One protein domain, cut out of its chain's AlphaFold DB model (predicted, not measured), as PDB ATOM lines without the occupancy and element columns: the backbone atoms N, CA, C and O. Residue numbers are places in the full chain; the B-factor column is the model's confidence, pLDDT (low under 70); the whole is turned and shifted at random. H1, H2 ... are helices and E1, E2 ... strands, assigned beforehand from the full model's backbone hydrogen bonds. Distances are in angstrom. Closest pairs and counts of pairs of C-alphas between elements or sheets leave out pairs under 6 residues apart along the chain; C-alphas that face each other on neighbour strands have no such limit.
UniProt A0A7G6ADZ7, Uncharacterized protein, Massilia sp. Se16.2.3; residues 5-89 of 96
ATOM      1  N   VAL A   5     -19.564  24.417 -19.493       76.88
ATOM      2  CA  VAL A   5     -20.158  23.366 -18.649       76.88
ATOM      3  C   VAL A   5     -21.151  24.003 -17.689       76.88
ATOM      4  O   VAL A   5     -20.842  25.006 -17.056       76.88
ATOM      5  N   ARG A   6     -22.348  23.424 -17.560       73.25
ATOM      6  CA  ARG A   6     -23.389  23.896 -16.636       73.25
ATOM      7  C   ARG A   6     -23.540  22.924 -15.474       73.25
ATOM      8  O   ARG A   6     -23.712  21.732 -15.699       73.25
ATOM      9  N   LEU A   7     -23.485  23.455 -14.259       74.44
ATOM     10  CA  LEU A   7     -23.620  22.737 -12.996       74.44
ATOM     11  C   LEU A   7     -24.769  23.336 -12.186       74.44
ATOM     12  O   LEU A   7     -25.147  24.495 -12.369       74.44
ATOM     13  N   THR A   8     -25.341  22.544 -11.288       72.31
ATOM     14  CA  THR A   8     -26.429  22.980 -10.405       72.31
ATOM     15  C   THR A   8     -26.109  22.526  -8.982       72.31
ATOM     16  O   THR A   8     -26.021  21.313  -8.761       72.31
ATOM     17  N   PRO A   9     -25.938  23.453  -8.017       69.94
ATOM     18  CA  PRO A   9     -25.581  23.115  -6.639       69.94
ATOM     19  C   PRO A   9     -26.547  22.104  -6.011       69.94
ATOM     20  O   PRO A   9     -27.757  22.203  -6.194       69.94
ATOM     21  N   GLY A  10     -26.023  21.128  -5.269       60.91
ATOM     22  CA  GLY A  10     -26.805  20.105  -4.559       60.91
ATOM     23  C   GLY A  10     -27.408  18.992  -5.428       60.91
ATOM     24  O   GLY A  10     -28.185  18.183  -4.921       60.91
ATOM     25  N   VAL A  11     -27.106  18.959  -6.731       66.44
ATOM     26  CA  VAL A  11     -27.612  17.947  -7.684       66.44
ATOM     27  C   VAL A  11     -26.487  17.484  -8.605       66.44
ATOM     28  O   VAL A  11     -26.274  16.288  -8.781       66.44
ATOM     29  N   GLN A  12     -25.790  18.444  -9.214       66.62
ATOM     30  CA  GLN A  12     -24.582  18.258 -10.011       66.62
ATOM     31  C   GLN A  12     -23.592  19.334  -9.578       66.62
ATOM     32  O   GLN A  12     -23.305  20.274 -10.313       66.62
ATOM     33  N   ASP A  13     -23.155  19.235  -8.330       71.06
ATOM     34  CA  ASP A  13     -22.244  20.170  -7.679       71.06
ATOM     35  C   ASP A  13     -20.774  19.820  -7.922       71.06
ATOM     36  O   ASP A  13     -19.914  20.666  -7.726       71.06
ATOM     37  N   VAL A  14     -20.455  18.614  -8.395       76.75
ATOM     38  CA  VAL A  14     -19.065  18.192  -8.606       76.75
ATOM     39  C   VAL A  14     -18.709  18.168 -10.089       76.75
ATOM     40  O   VAL A  14     -19.243  17.370 -10.860       76.75
ATOM     41  N   LEU A  15     -17.730  18.983 -10.482       80.44
ATOM     42  CA  LEU A  15     -17.069  18.871 -11.777       80.44
ATOM     43  C   LEU A  15     -16.017  17.764 -11.720       80.44
ATOM     44  O   LEU A  15     -14.995  17.898 -11.043       80.44
ATOM     45  N   LEU A  16     -16.253  16.681 -12.457       82.56
ATOM     46  CA  LEU A  16     -15.264  15.629 -12.666       82.56
ATOM     47  C   LEU A  16     -14.415  15.954 -13.899       82.56
ATOM     48  O   LEU A  16     -14.894  15.915 -15.032       82.56
ATOM     49  N   LEU A  17     -13.137  16.224 -13.672       80.75
ATOM     50  CA  LEU A  17     -12.127  16.358 -14.710       80.75
ATOM     51  C   LEU A  17     -11.360  15.045 -14.805       80.75
ATOM     52  O   LEU A  17     -10.779  14.585 -13.825       80.75
ATOM     53  N   ARG A  18     -11.333  14.448 -15.993       80.56
ATOM     54  CA  ARG A  18     -10.523  13.263 -16.273       80.56
ATOM     55  C   ARG A  18      -9.586  13.556 -17.426       80.56
ATOM     56  O   ARG A  18     -10.044  13.762 -18.550       80.56
ATOM     57  N   ASN A  19      -8.287  13.511 -17.159       79.75
ATOM     58  CA  ASN A  19      -7.287  13.587 -18.209       79.75
ATOM     59  C   ASN A  19      -7.129  12.201 -18.857       79.75
ATOM     60  O   ASN A  19      -6.613  11.275 -18.233       79.75
ATOM     61  N   ARG A  20      -7.610  12.038 -20.097       79.19
ATOM     62  CA  ARG A  20      -7.450  10.792 -20.878       79.19
ATOM     63  C   ARG A  20      -6.244  10.842 -21.820       79.19
ATOM     64  O   ARG A  20      -5.996   9.868 -22.529       79.19
ATOM     65  N   ASP A  21      -5.516  11.949 -21.821       76.06
ATOM     66  CA  ASP A  21      -4.336  12.159 -22.639       76.06
ATOM     67  C   ASP A  21      -3.078  11.598 -21.965       76.06
ATOM     68  O   ASP A  21      -3.045  11.253 -20.782       76.06
ATOM     69  N   ARG A  22      -2.013  11.491 -22.764       79.44
ATOM     70  CA  ARG A  22      -0.688  11.028 -22.319       79.44
ATOM     71  C   ARG A  22       0.201  12.165 -21.812       79.44
ATOM     72  O   ARG A  22       1.332  11.918 -21.408       79.44
ATOM     73  N   VAL A  23      -0.301  13.398 -21.850       81.50
ATOM     74  CA  VAL A  23       0.413  14.615 -21.455       81.50
ATOM     75  C   VAL A  23      -0.312  15.249 -20.272       81.50
ATOM     76  O   VAL A  23      -1.532  15.147 -20.148       81.50
ATOM     77  N   ALA A  24       0.443  15.889 -19.379       79.94
ATOM     78  CA  ALA A  24      -0.142  16.656 -18.291       79.94
ATOM     79  C   ALA A  24      -0.875  17.890 -18.840       79.94
ATOM     80  O   ALA A  24      -0.358  18.606 -19.697       79.94
ATOM     81  N   HIS A  25      -2.061  18.156 -18.305       82.00
ATOM     82  CA  HIS A  25      -2.843  19.342 -18.627       82.00
ATOM     83  C   HIS A  25      -2.931  20.266 -17.421       82.00
ATOM     84  O   HIS A  25      -2.805  19.836 -16.277       82.00
ATOM     85  N   VAL A  26      -3.122  21.553 -17.682       81.44
ATOM     86  CA  VAL A  26      -3.310  22.566 -16.642       81.44
ATOM     87  C   VAL A  26      -4.748  23.050 -16.725       81.44
ATOM     88  O   VAL A  26      -5.234  23.354 -17.813       81.44
ATOM     89  N   PHE A  27      -5.413  23.088 -15.576       80.06
ATOM     90  CA  PHE A  27      -6.777  23.555 -15.406       80.06
ATOM     91  C   PHE A  27      -6.814  24.597 -14.284       80.06
ATOM     92  O   PHE A  27      -6.869  24.270 -13.097       80.06
ATOM     93  N   GLY A  28      -6.727  25.871 -14.662       80.25
ATOM     94  CA  GLY A  28      -6.531  26.973 -13.728       80.25
ATOM     95  C   GLY A  28      -5.280  26.742 -12.865       80.25
ATOM     96  O   GLY A  28      -4.199  26.549 -13.421       80.25
ATOM     97  N   PRO A  29      -5.394  26.735 -11.523       77.94
ATOM     98  CA  PRO A  29      -4.270  26.451 -10.629       77.94
ATOM     99  C   PRO A  29      -3.972  24.949 -10.468       77.94
ATOM    100  O   PRO A  29      -2.986  24.589  -9.828       77.94
ATOM    101  N   VAL A  30      -4.824  24.060 -10.994       79.25
ATOM    102  CA  VAL A  30      -4.696  22.610 -10.816       79.25
ATOM    103  C   VAL A  30      -3.929  22.006 -11.985       79.25
ATOM    104  O   VAL A  30      -4.276  22.201 -13.149       79.25
ATOM    105  N   GLN A  31      -2.907  21.212 -11.679       81.12
ATOM    106  CA  GLN A  31      -2.229  20.383 -12.668       81.12
ATOM    107  C   GLN A  31      -2.892  19.002 -12.703       81.12
ATOM    108  O   GLN A  31      -3.035  18.357 -11.667       81.12
ATOM    109  N   LEU A  32      -3.305  18.551 -13.887       82.12
ATOM    110  CA  LEU A  32      -3.873  17.229 -14.142       82.12
ATOM    111  C   LEU A  32      -2.835  16.327 -14.826       82.12
ATOM    112  O   LEU A  32      -2.645  16.427 -16.046       82.12
ATOM    113  N   PRO A  33      -2.185  15.417 -14.080       83.50
ATOM    114  CA  PRO A  33      -1.325  14.390 -14.653       83.50
ATOM    115  C   PRO A  33      -2.082  13.494 -15.649       83.50
ATOM    116  O   PRO A  33      -3.313  13.392 -15.584       83.50
ATOM    117  N   PRO A  34      -1.369  12.824 -16.568       84.88
ATOM    118  CA  PRO A  34      -1.984  11.888 -17.503       84.88
ATOM    119  C   PRO A  34      -2.679  10.741 -16.759       84.88
ATOM    120  O   PRO A  34      -2.110  10.142 -15.848       84.88
ATOM    121  N   GLY A  35      -3.921  10.439 -17.139       82.25
ATOM    122  CA  GLY A  35      -4.730   9.392 -16.510       82.25
ATOM    123  C   GLY A  35      -5.334   9.756 -15.148       82.25
ATOM    124  O   GLY A  35      -6.095   8.954 -14.607       82.25
ATOM    125  N   GLN A  36      -5.036  10.937 -14.596       82.56
ATOM    126  CA  GLN A  36      -5.562  11.373 -13.303       82.56
ATOM    127  C   GLN A  36      -7.004  11.885 -13.431       82.56
ATOM    128  O   GLN A  36      -7.388  12.536 -14.411       82.56
ATOM    129  N   GLU A  37      -7.785  11.633 -12.384       82.50
ATOM    130  CA  GLU A  37      -9.102  12.223 -12.168       82.50
ATOM    131  C   GLU A  37      -9.034  13.251 -11.034       82.50
ATOM    132  O   GLU A  37      -8.426  13.005  -9.991       82.50
ATOM    133  N   PHE A  38      -9.671  14.402 -11.236       81.88
ATOM    134  CA  PHE A  38      -9.773  15.474 -10.253       81.88
ATOM    135  C   PHE A  38     -11.229  15.934 -10.132       81.88
ATOM    136  O   PHE A  38     -11.959  15.984 -11.122       81.88
ATOM    137  N   ARG A  39     -11.674  16.237  -8.912       81.56
ATOM    138  CA  ARG A  39     -13.069  16.580  -8.599       81.56
ATOM    139  C   ARG A  39     -13.112  17.963  -7.960       81.56
ATOM    140  O   ARG A  39     -12.541  18.133  -6.889       81.56
ATOM    141  N   LEU A  40     -13.783  18.927  -8.595       82.19
ATOM    142  CA  LEU A  40     -14.050  20.246  -8.003       82.19
ATOM    143  C   LEU A  40     -15.514  20.326  -7.563       82.19
ATOM    144  O   LEU A  40     -16.382  20.372  -8.436       82.19
ATOM    145  N   PRO A  41     -15.807  20.350  -6.254       79.12
ATOM    146  CA  PRO A  41     -17.139  20.666  -5.756       79.12
ATOM    147  C   PRO A  41     -17.420  22.177  -5.850       79.12
ATOM    148  O   PRO A  41     -16.556  23.001  -5.554       79.12
ATOM    149  N   PHE A  42     -18.643  22.531  -6.233       79.06
ATOM    150  CA  PHE A  42     -19.166  23.887  -6.355       79.06
ATOM    151  C   PHE A  42     -20.432  24.026  -5.507       79.06
ATOM    152  O   PHE A  42     -21.493  23.507  -5.852       79.06
ATOM    153  N   GLU A  43     -20.331  24.775  -4.413       71.62
ATOM    154  CA  GLU A  43     -21.466  25.026  -3.514       71.62
ATOM    155  C   GLU A  43     -22.194  26.342  -3.822       71.62
ATOM    156  O   GLU A  43     -23.359  26.510  -3.469       71.62
ATOM    157  N   GLN A  44     -21.520  27.277  -4.497       73.06
ATOM    158  CA  GLN A  44     -22.042  28.612  -4.783       73.06
ATOM    159  C   GLN A  44     -22.377  28.774  -6.264       73.06
ATOM    160  O   GLN A  44     -21.611  28.380  -7.141       73.06
ATOM    161  N   ALA A  45     -23.533  29.383  -6.531       77.38
ATOM    162  CA  ALA A  45     -23.923  29.765  -7.877       77.38
ATOM    163  C   ALA A  45     -23.037  30.905  -8.399       77.38
ATOM    164  O   ALA A  45     -22.779  31.878  -7.692       77.38
ATOM    165  N   GLY A  46     -22.593  30.791  -9.644       81.06
ATOM    166  CA  GLY A  46     -21.664  31.731 -10.252       81.06
ATOM    167  C   GLY A  46     -21.078  31.221 -11.562       81.06
ATOM    168  O   GLY A  46     -21.233  30.058 -11.927       81.06
ATOM    169  N   ASN A  47     -20.390  32.109 -12.272       83.19
ATOM    170  CA  ASN A  47     -19.641  31.759 -13.473       83.19
ATOM    171  C   ASN A  47     -18.160  31.662 -13.104       83.19
ATOM    172  O   ASN A  47     -17.570  32.649 -12.664       83.19
ATOM    173  N   TYR A  48     -17.567  30.488 -13.295       80.25
ATOM    174  CA  TYR A  48     -16.170  30.216 -12.988       80.25
ATOM    175  C   TYR A  48     -15.398  29.972 -14.282       80.25
ATOM    176  O   TYR A  48     -15.589  28.961 -14.954       80.25
ATOM    177  N   ALA A  49     -14.536  30.919 -14.625       81.38
ATOM    178  CA  ALA A  49     -13.618  30.824 -15.748       81.38
ATOM    179  C   ALA A  49     -12.323  30.129 -15.312       81.38
ATOM    180  O   ALA A  49     -11.667  30.562 -14.362       81.38
ATOM    181  N   PHE A  50     -11.937  29.061 -16.009       81.25
ATOM    182  CA  PHE A  50     -10.687  28.348 -15.768       81.25
ATOM    183  C   PHE A  50      -9.811  28.370 -17.011       81.25
ATOM    184  O   PHE A  50     -10.205  27.880 -18.068       81.25
ATOM    185  N   ALA A  51      -8.582  28.865 -16.867       78.75
ATOM    186  CA  ALA A  51      -7.587  28.789 -17.929       78.75
ATOM    187  C   ALA A  51      -7.238  27.319 -18.211       78.75
ATOM    188  O   ALA A  51      -6.713  26.617 -17.347       78.75
ATOM    189  N   CYS A  52      -7.529  26.844 -19.417       78.19
ATOM    190  CA  CYS A  52      -7.222  25.494 -19.866       78.19
ATOM    191  C   CYS A  52      -6.593  25.555 -21.266       78.19
ATOM    192  O   CYS A  52      -7.312  25.530 -22.267       78.19
ATOM    193  N   PRO A  53      -5.249  25.600 -21.368       77.12
ATOM    194  CA  PRO A  53      -4.545  25.717 -22.650       77.12
ATOM    195  C   PRO A  53      -4.803  24.550 -23.614       77.12
ATOM    196  O   PRO A  53      -4.544  24.660 -24.807       77.12
ATOM    197  N   ALA A  54      -5.292  23.419 -23.093       71.50
ATOM    198  CA  ALA A  54      -5.621  22.229 -23.870       71.50
ATOM    199  C   ALA A  54      -6.936  22.359 -24.665       71.50
ATOM    200  O   ALA A  54      -7.176  21.582 -25.590       71.50
ATOM    201  N   VAL A  55      -7.798  23.319 -24.315       70.69
ATOM    202  CA  VAL A  55      -9.076  23.557 -24.997       70.69
ATOM    203  C   VAL A  55      -8.873  24.596 -26.107       70.69
ATOM    204  O   VAL A  55      -8.182  25.593 -25.886       70.69
ATOM    205  N   PRO A  56      -9.485  24.428 -27.296       62.62
ATOM    206  CA  PRO A  56      -9.525  25.483 -28.305       62.62
ATOM    207  C   PRO A  56     -10.189  26.738 -27.718       62.62
ATOM    208  O   PRO A  56     -11.369  26.705 -27.378       62.62
ATOM    209  N   GLY A  57      -9.424  27.819 -27.563       65.62
ATOM    210  CA  GLY A  57      -9.857  29.043 -26.871       65.62
ATOM    211  C   GLY A  57      -9.181  29.284 -25.517       65.62
ATOM    212  O   GLY A  57      -9.284  30.383 -24.990       65.62
ATOM    213  N   GLY A  58      -8.442  28.308 -24.978       73.25
ATOM    214  CA  GLY A  58      -7.586  28.481 -23.800       73.25
ATOM    215  C   GLY A  58      -8.319  28.636 -22.465       73.25
ATOM    216  O   GLY A  58      -7.662  28.761 -21.433       73.25
ATOM    217  N   GLU A  59      -9.651  28.596 -22.459       76.31
ATOM    218  CA  GLU A  59     -10.483  28.798 -21.276       76.31
ATOM    219  C   GLU A  59     -11.693  27.855 -21.291       76.31
ATOM    220  O   GLU A  59     -12.259  27.555 -22.346       76.31
ATOM    221  N   LEU A  60     -12.072  27.367 -20.110       81.75
ATOM    222  CA  LEU A  60     -13.309  26.639 -19.858       81.75
ATOM    223  C   LEU A  60     -14.168  27.448 -18.890       81.75
ATOM    224  O   LEU A  60     -13.736  27.716 -17.767       81.75
ATOM    225  N   THR A  61     -15.408  27.739 -19.278       81.81
ATOM    226  CA  THR A  61     -16.361  28.428 -18.402       81.81
ATOM    227  C   THR A  61     -17.326  27.433 -17.773       81.81
ATOM    228  O   THR A  61     -18.050  26.707 -18.459       81.81
ATOM    229  N   VAL A  62     -17.346  27.400 -16.444       81.81
ATOM    230  CA  VAL A  62     -18.250  26.581 -15.637       81.81
ATOM    231  C   VAL A  62     -19.341  27.480 -15.064       81.81
ATOM    232  O   VAL A  62     -19.092  28.318 -14.202       81.81
ATOM    233  N   HIS A  63     -20.564  27.311 -15.546       81.06
ATOM    234  CA  HIS A  63     -21.742  28.036 -15.089       81.06
ATOM    235  C   HIS A  63     -22.457  27.233 -14.010       81.06
ATOM    236  O   HIS A  63     -23.122  26.240 -14.301       81.06
ATOM    237  N   VAL A  64     -22.353  27.673 -12.765       80.94
ATOM    238  CA  VAL A  64     -23.073  27.098 -11.633       80.94
ATOM    239  C   VAL A  64     -24.379  27.872 -11.469       80.94
ATOM    240  O   VAL A  64     -24.400  28.995 -10.969       80.94
ATOM    241  N   VAL A  65     -25.477  27.298 -11.948       78.00
ATOM    242  CA  VAL A  65     -26.803  27.933 -11.952       78.00
ATOM    243  C   VAL A  65     -27.544  27.540 -10.670       78.00
ATOM    244  O   VAL A  65     -27.562  26.350 -10.344       78.00
ATOM    245  N   PRO A  66     -28.153  28.489  -9.928       70.31
ATOM    246  CA  PRO A  66     -28.879  28.163  -8.703       70.31
ATOM    247  C   PRO A  66     -30.092  27.273  -8.997       70.31
ATOM    248  O   PRO A  66     -30.623  27.267 -10.112       70.31
ATOM    249  N   LEU A  67     -30.555  26.528  -7.985       68.00
ATOM    250  CA  LEU A  67     -31.816  25.799  -8.111       68.00
ATOM    251  C   LEU A  67     -32.959  26.785  -8.388       68.00
ATOM    252  O   LEU A  67     -33.028  27.817  -7.719       68.00
ATOM    253  N   PRO A  68     -33.895  26.439  -9.288       70.56
ATOM    254  CA  PRO A  68     -35.093  27.238  -9.467       70.56
ATOM    255  C   PRO A  68     -35.900  27.319  -8.165       70.56
ATOM    256  O   PRO A  68     -35.942  26.376  -7.346       70.56
ATOM    257  N   ASP A  69     -36.556  28.464  -8.004       73.75
ATOM    258  CA  ASP A  69     -37.422  28.770  -6.877       73.75
ATOM    259  C   ASP A  69     -38.501  27.689  -6.671       73.75
ATOM    260  O   ASP A  69     -38.876  26.955  -7.599       73.75
ATOM    261  N   PRO A  70     -38.975  27.503  -5.426       68.62
ATOM    262  CA  PRO A  70     -40.024  26.535  -5.134       68.62
ATOM    263  C   PRO A  70     -41.288  26.823  -5.960       68.62
ATOM    264  O   PRO A  70     -41.825  27.925  -5.942       68.62
ATOM    265  N   GLY A  71     -41.778  25.808  -6.678       80.00
ATOM    266  CA  GLY A  71     -42.949  25.921  -7.547       80.00
ATOM    267  C   GLY A  71     -42.920  24.930  -8.711       80.00
ATOM    268  O   GLY A  71     -42.140  23.971  -8.724       80.00
ATOM    269  N   TRP A  72     -43.766  25.174  -9.712       80.38
ATOM    270  CA  TRP A  72     -43.842  24.360 -10.932       80.38
ATOM    271  C   TRP A  72     -42.523  24.317 -11.711       80.38
ATOM    272  O   TRP A  72     -42.217  23.299 -12.335       80.38
ATOM    273  N   GLU A  73     -41.710  25.371 -11.628       77.44
ATOM    274  CA  GLU A  73     -40.377  25.402 -12.236       77.44
ATOM    275  C   GLU A  73     -39.441  24.357 -11.626       77.44
ATOM    276  O   GLU A  73     -38.790  23.616 -12.364       77.44
ATOM    277  N   ARG A  74     -39.446  24.190 -10.296       76.75
ATOM    278  CA  ARG A  74     -38.667  23.141  -9.621       76.75
ATOM    279  C   ARG A  74     -39.113  21.737 -10.019       76.75
ATOM    280  O   ARG A  74     -38.272  20.851 -10.178       76.75
ATOM    281  N   LEU A  75     -40.417  21.517 -10.192       78.75
ATOM    282  CA  LEU A  75     -40.941  20.219 -10.620       78.75
ATOM    283  C   LEU A  75     -40.524  19.901 -12.064       78.75
ATOM    284  O   LEU A  75     -40.030  18.807 -12.336       78.75
ATOM    285  N   ARG A  76     -40.655  20.877 -12.974       80.81
ATOM    286  CA  ARG A  76     -40.187  20.762 -14.365       80.81
ATOM    287  C   ARG A  76     -38.688  20.503 -14.432       80.81
ATOM    288  O   ARG A  76     -38.261  19.641 -15.193       80.81
ATOM    289  N   TRP A  77     -37.906  21.206 -13.618       75.12
ATOM    290  CA  TRP A  77     -36.462  21.024 -13.530       75.12
ATOM    291  C   TRP A  77     -36.097  19.612 -13.044       75.12
ATOM    292  O   TRP A  77     -35.281  18.944 -13.676       75.12
ATOM    293  N   ARG A  78     -36.775  19.092 -12.008       77.88
ATOM    294  CA  ARG A  78     -36.585  17.707 -11.538       77.88
ATOM    295  C   ARG A  78     -36.934  16.674 -12.606       77.88
ATOM    296  O   ARG A  78     -36.186  15.718 -12.790       77.88
ATOM    297  N   LEU A  79     -38.043  16.869 -13.318       81.00
ATOM    298  CA  LEU A  79     -38.451  15.986 -14.414       81.00
ATOM    299  C   LEU A  79     -37.444  16.017 -15.568       81.00
ATOM    300  O   LEU A  79     -37.074  14.964 -16.080       81.00
ATOM    301  N   ALA A  80     -36.954  17.197 -15.948       79.19
ATOM    302  CA  ALA A  80     -35.928  17.330 -16.976       79.19
ATOM    303  C   ALA A  80     -34.618  16.639 -16.562       79.19
ATOM    304  O   ALA A  80     -34.043  15.905 -17.364       79.19
ATOM    305  N   ALA A  81     -34.183  16.810 -15.308       74.12
ATOM    306  CA  ALA A  81     -33.008  16.135 -14.764       74.12
ATOM    307  C   ALA A  81     -33.170  14.606 -14.772       74.12
ATOM    308  O   ALA A  81     -32.257  13.900 -15.195       74.12
ATOM    309  N   LEU A  82     -34.346  14.094 -14.388       77.50
ATOM    310  CA  LEU A  82     -34.660  12.664 -14.429       77.50
ATOM    311  C   LEU A  82     -34.596  12.113 -15.860       77.50
ATOM    312  O   LEU A  82     -33.951  11.097 -16.101       77.50
ATOM    313  N   VAL A  83     -35.224  12.796 -16.820       81.19
ATOM    314  CA  VAL A  83     -35.204  12.400 -18.237       81.19
ATOM    315  C   VAL A  83     -33.779  12.396 -18.789       81.19
ATOM    316  O   VAL A  83     -33.410  11.481 -19.523       81.19
ATOM    317  N   ASN A  84     -32.968  13.393 -18.436       76.31
ATOM    318  CA  ASN A  84     -31.580  13.456 -18.885       76.31
ATOM    319  C   ASN A  84     -30.740  12.335 -18.257       76.31
ATOM    320  O   ASN A  84     -30.011  11.651 -18.969       76.31
ATOM    321  N   GLY A  85     -30.929  12.070 -16.960       71.12
ATOM    322  CA  GLY A  85     -30.318  10.937 -16.264       71.12
ATOM    323  C   GLY A  85     -30.641   9.606 -16.940       71.12
ATOM    324  O   GLY A  85     -29.726   8.847 -17.255       71.12
ATOM    325  N   LEU A  86     -31.917   9.370 -17.262       75.94
ATOM    326  CA  LEU A  86     -32.370   8.173 -17.979       75.94
ATOM    327  C   LEU A  86     -31.731   8.030 -19.367       75.94
ATOM    328  O   LEU A  86     -31.411   6.917 -19.770       75.94
ATOM    329  N   ARG A  87     -31.503   9.133 -20.093       72.88
ATOM    330  CA  ARG A  87     -30.804   9.112 -21.394       72.88
ATOM    331  C   ARG A  87     -29.322   8.773 -21.274       72.88
ATOM    332  O   ARG A  87     -28.750   8.231 -22.211       72.88
ATOM    333  N   THR A  88     -28.703   9.132 -20.155       65.56
ATOM    334  CA  THR A  88     -27.276   8.898 -19.898       65.56
ATOM    335  C   THR A  88     -26.989   7.586 -19.176       65.56
ATOM    336  O   THR A  88     -25.820   7.259 -18.976       65.56
ATOM    337  N   LEU A  89     -28.022   6.835 -18.775       63.72
ATOM    338  CA  LEU A  89     -27.822   5.517 -18.184       63.72
ATOM    339  C   LEU A  89     -27.121   4.613 -19.207       63.72
ATOM    340  O   LEU A  89     -27.599   4.485 -20.338       63.72
TER     341      LEU A  89
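What this domain is: This is residues 5 to 89 of the 96 residues of an uncharacterized protein of Massilia sp. Se16.2.3 (UniProt A0A7G6ADZ7). An open wedge of strands makes the body: the three-strand sheet E1, E7, E6 forms one side, the strand pair E2 and E5 forms the other, and the small hairpin of E3 and E4 stands across the wide end, with few contacts between these three parts. Past the opposite end the helix H1 sticks out on its link as an arm, with residues 69 to 75 and 82 to 89 standing free. The printed part has 85 residues with seven named strands and then one named helix, in the order E1 E2 E3 E4 E5 E6 E7 H1, and its class is mixed, helices and strands. The larger sheet has the order E1, E7, E6 and is mixed, with E1 and E7 parallel and E7 and E6 antiparallel, while the pairs E2 with E5 and E3 with E4 are antiparallel. The whole is loose, with a radius of gyration of the C-alphas of 15.2 A, and elongated, with spans of 46 by 28 by 21 A.

Where its parts are: Find C-alpha 5 at (-20.158, 23.366, -18.649), where E1 begins; it takes residues 5 to 7. Go on to E2, residues 14 to 18, which is 12.5 A long from first to last C-alpha. The two short strands come next, E3 at residues 25 to 27, 6.6 A long, and E4 at residues 30 to 32, 6.4 A long. E5 then runs over residues 37 to 41, 13.3 A. E6, residues 46 to 51, starts at C-alpha 46 at (-21.664, 31.731, -10.252) and is 16.3 A long; E7, residues 59 to 64, is 15.9 A long. H1, residues 72 to 88, is 24.4 A long and ends at C-alpha 88 at (-27.276, 8.898, -19.898).

How they stand to each other: Begin with the sheet whose inner strand is E7 and whose edge strands are E1 and E6. E1 and E7 run parallel, 23 degrees between their directions, and you will find N 7 and O 63 at 2.8 A, within hydrogen-bond range. E6 and E7 form a hairpin, antiparallel at 161 degrees, with N 48 and O 62 at 2.8 A and N 62 and O 48 at 2.8 A. From E1 look to E2: their closest C-alphas, those of Leu 7 and Leu 15, are 7.7 A apart. E2 is the antiparallel neighbour of E5, at 163 degrees, with N 15 and O 40 at 2.8 A. E2 is apart from E6 and from E7, and E5 is apart from E6 and from E7. E3 and E4 form the other hairpin, antiparallel at 150 degrees, with N 27 and O 30 at 2.8 A. The closest C-alphas of E3 and E6 are those of Phe 27 and Ala 51, 5.9 A apart; those of E4 and E5 are of Leu 32 and Phe 38, 7.3 A apart. H1 is not on the sheet of E1, E7 and E6, with 0 pairs of C-alphas within 10 A, and it is apart from E2, E3, E4 and E5. Within H1 every O i to N i+4 pair is within hydrogen-bond range.

The domain as a whole: Look for the two C-alphas farthest apart at Arg 22 and Gly 71, 47.2 A from each other. Without the stretches that stand free, the body of 70 residues spans 41 by 21 by 19 A. The printed part has no cut and no long link; the links E3 to E4, E4 to E5 and E5 to E6 are tight. The mean pLDDT of the printed part is 76.9, and the model's confidence is under 70 at residues 9 to 12, 56 to 57, 67, 70 and 88 to 89.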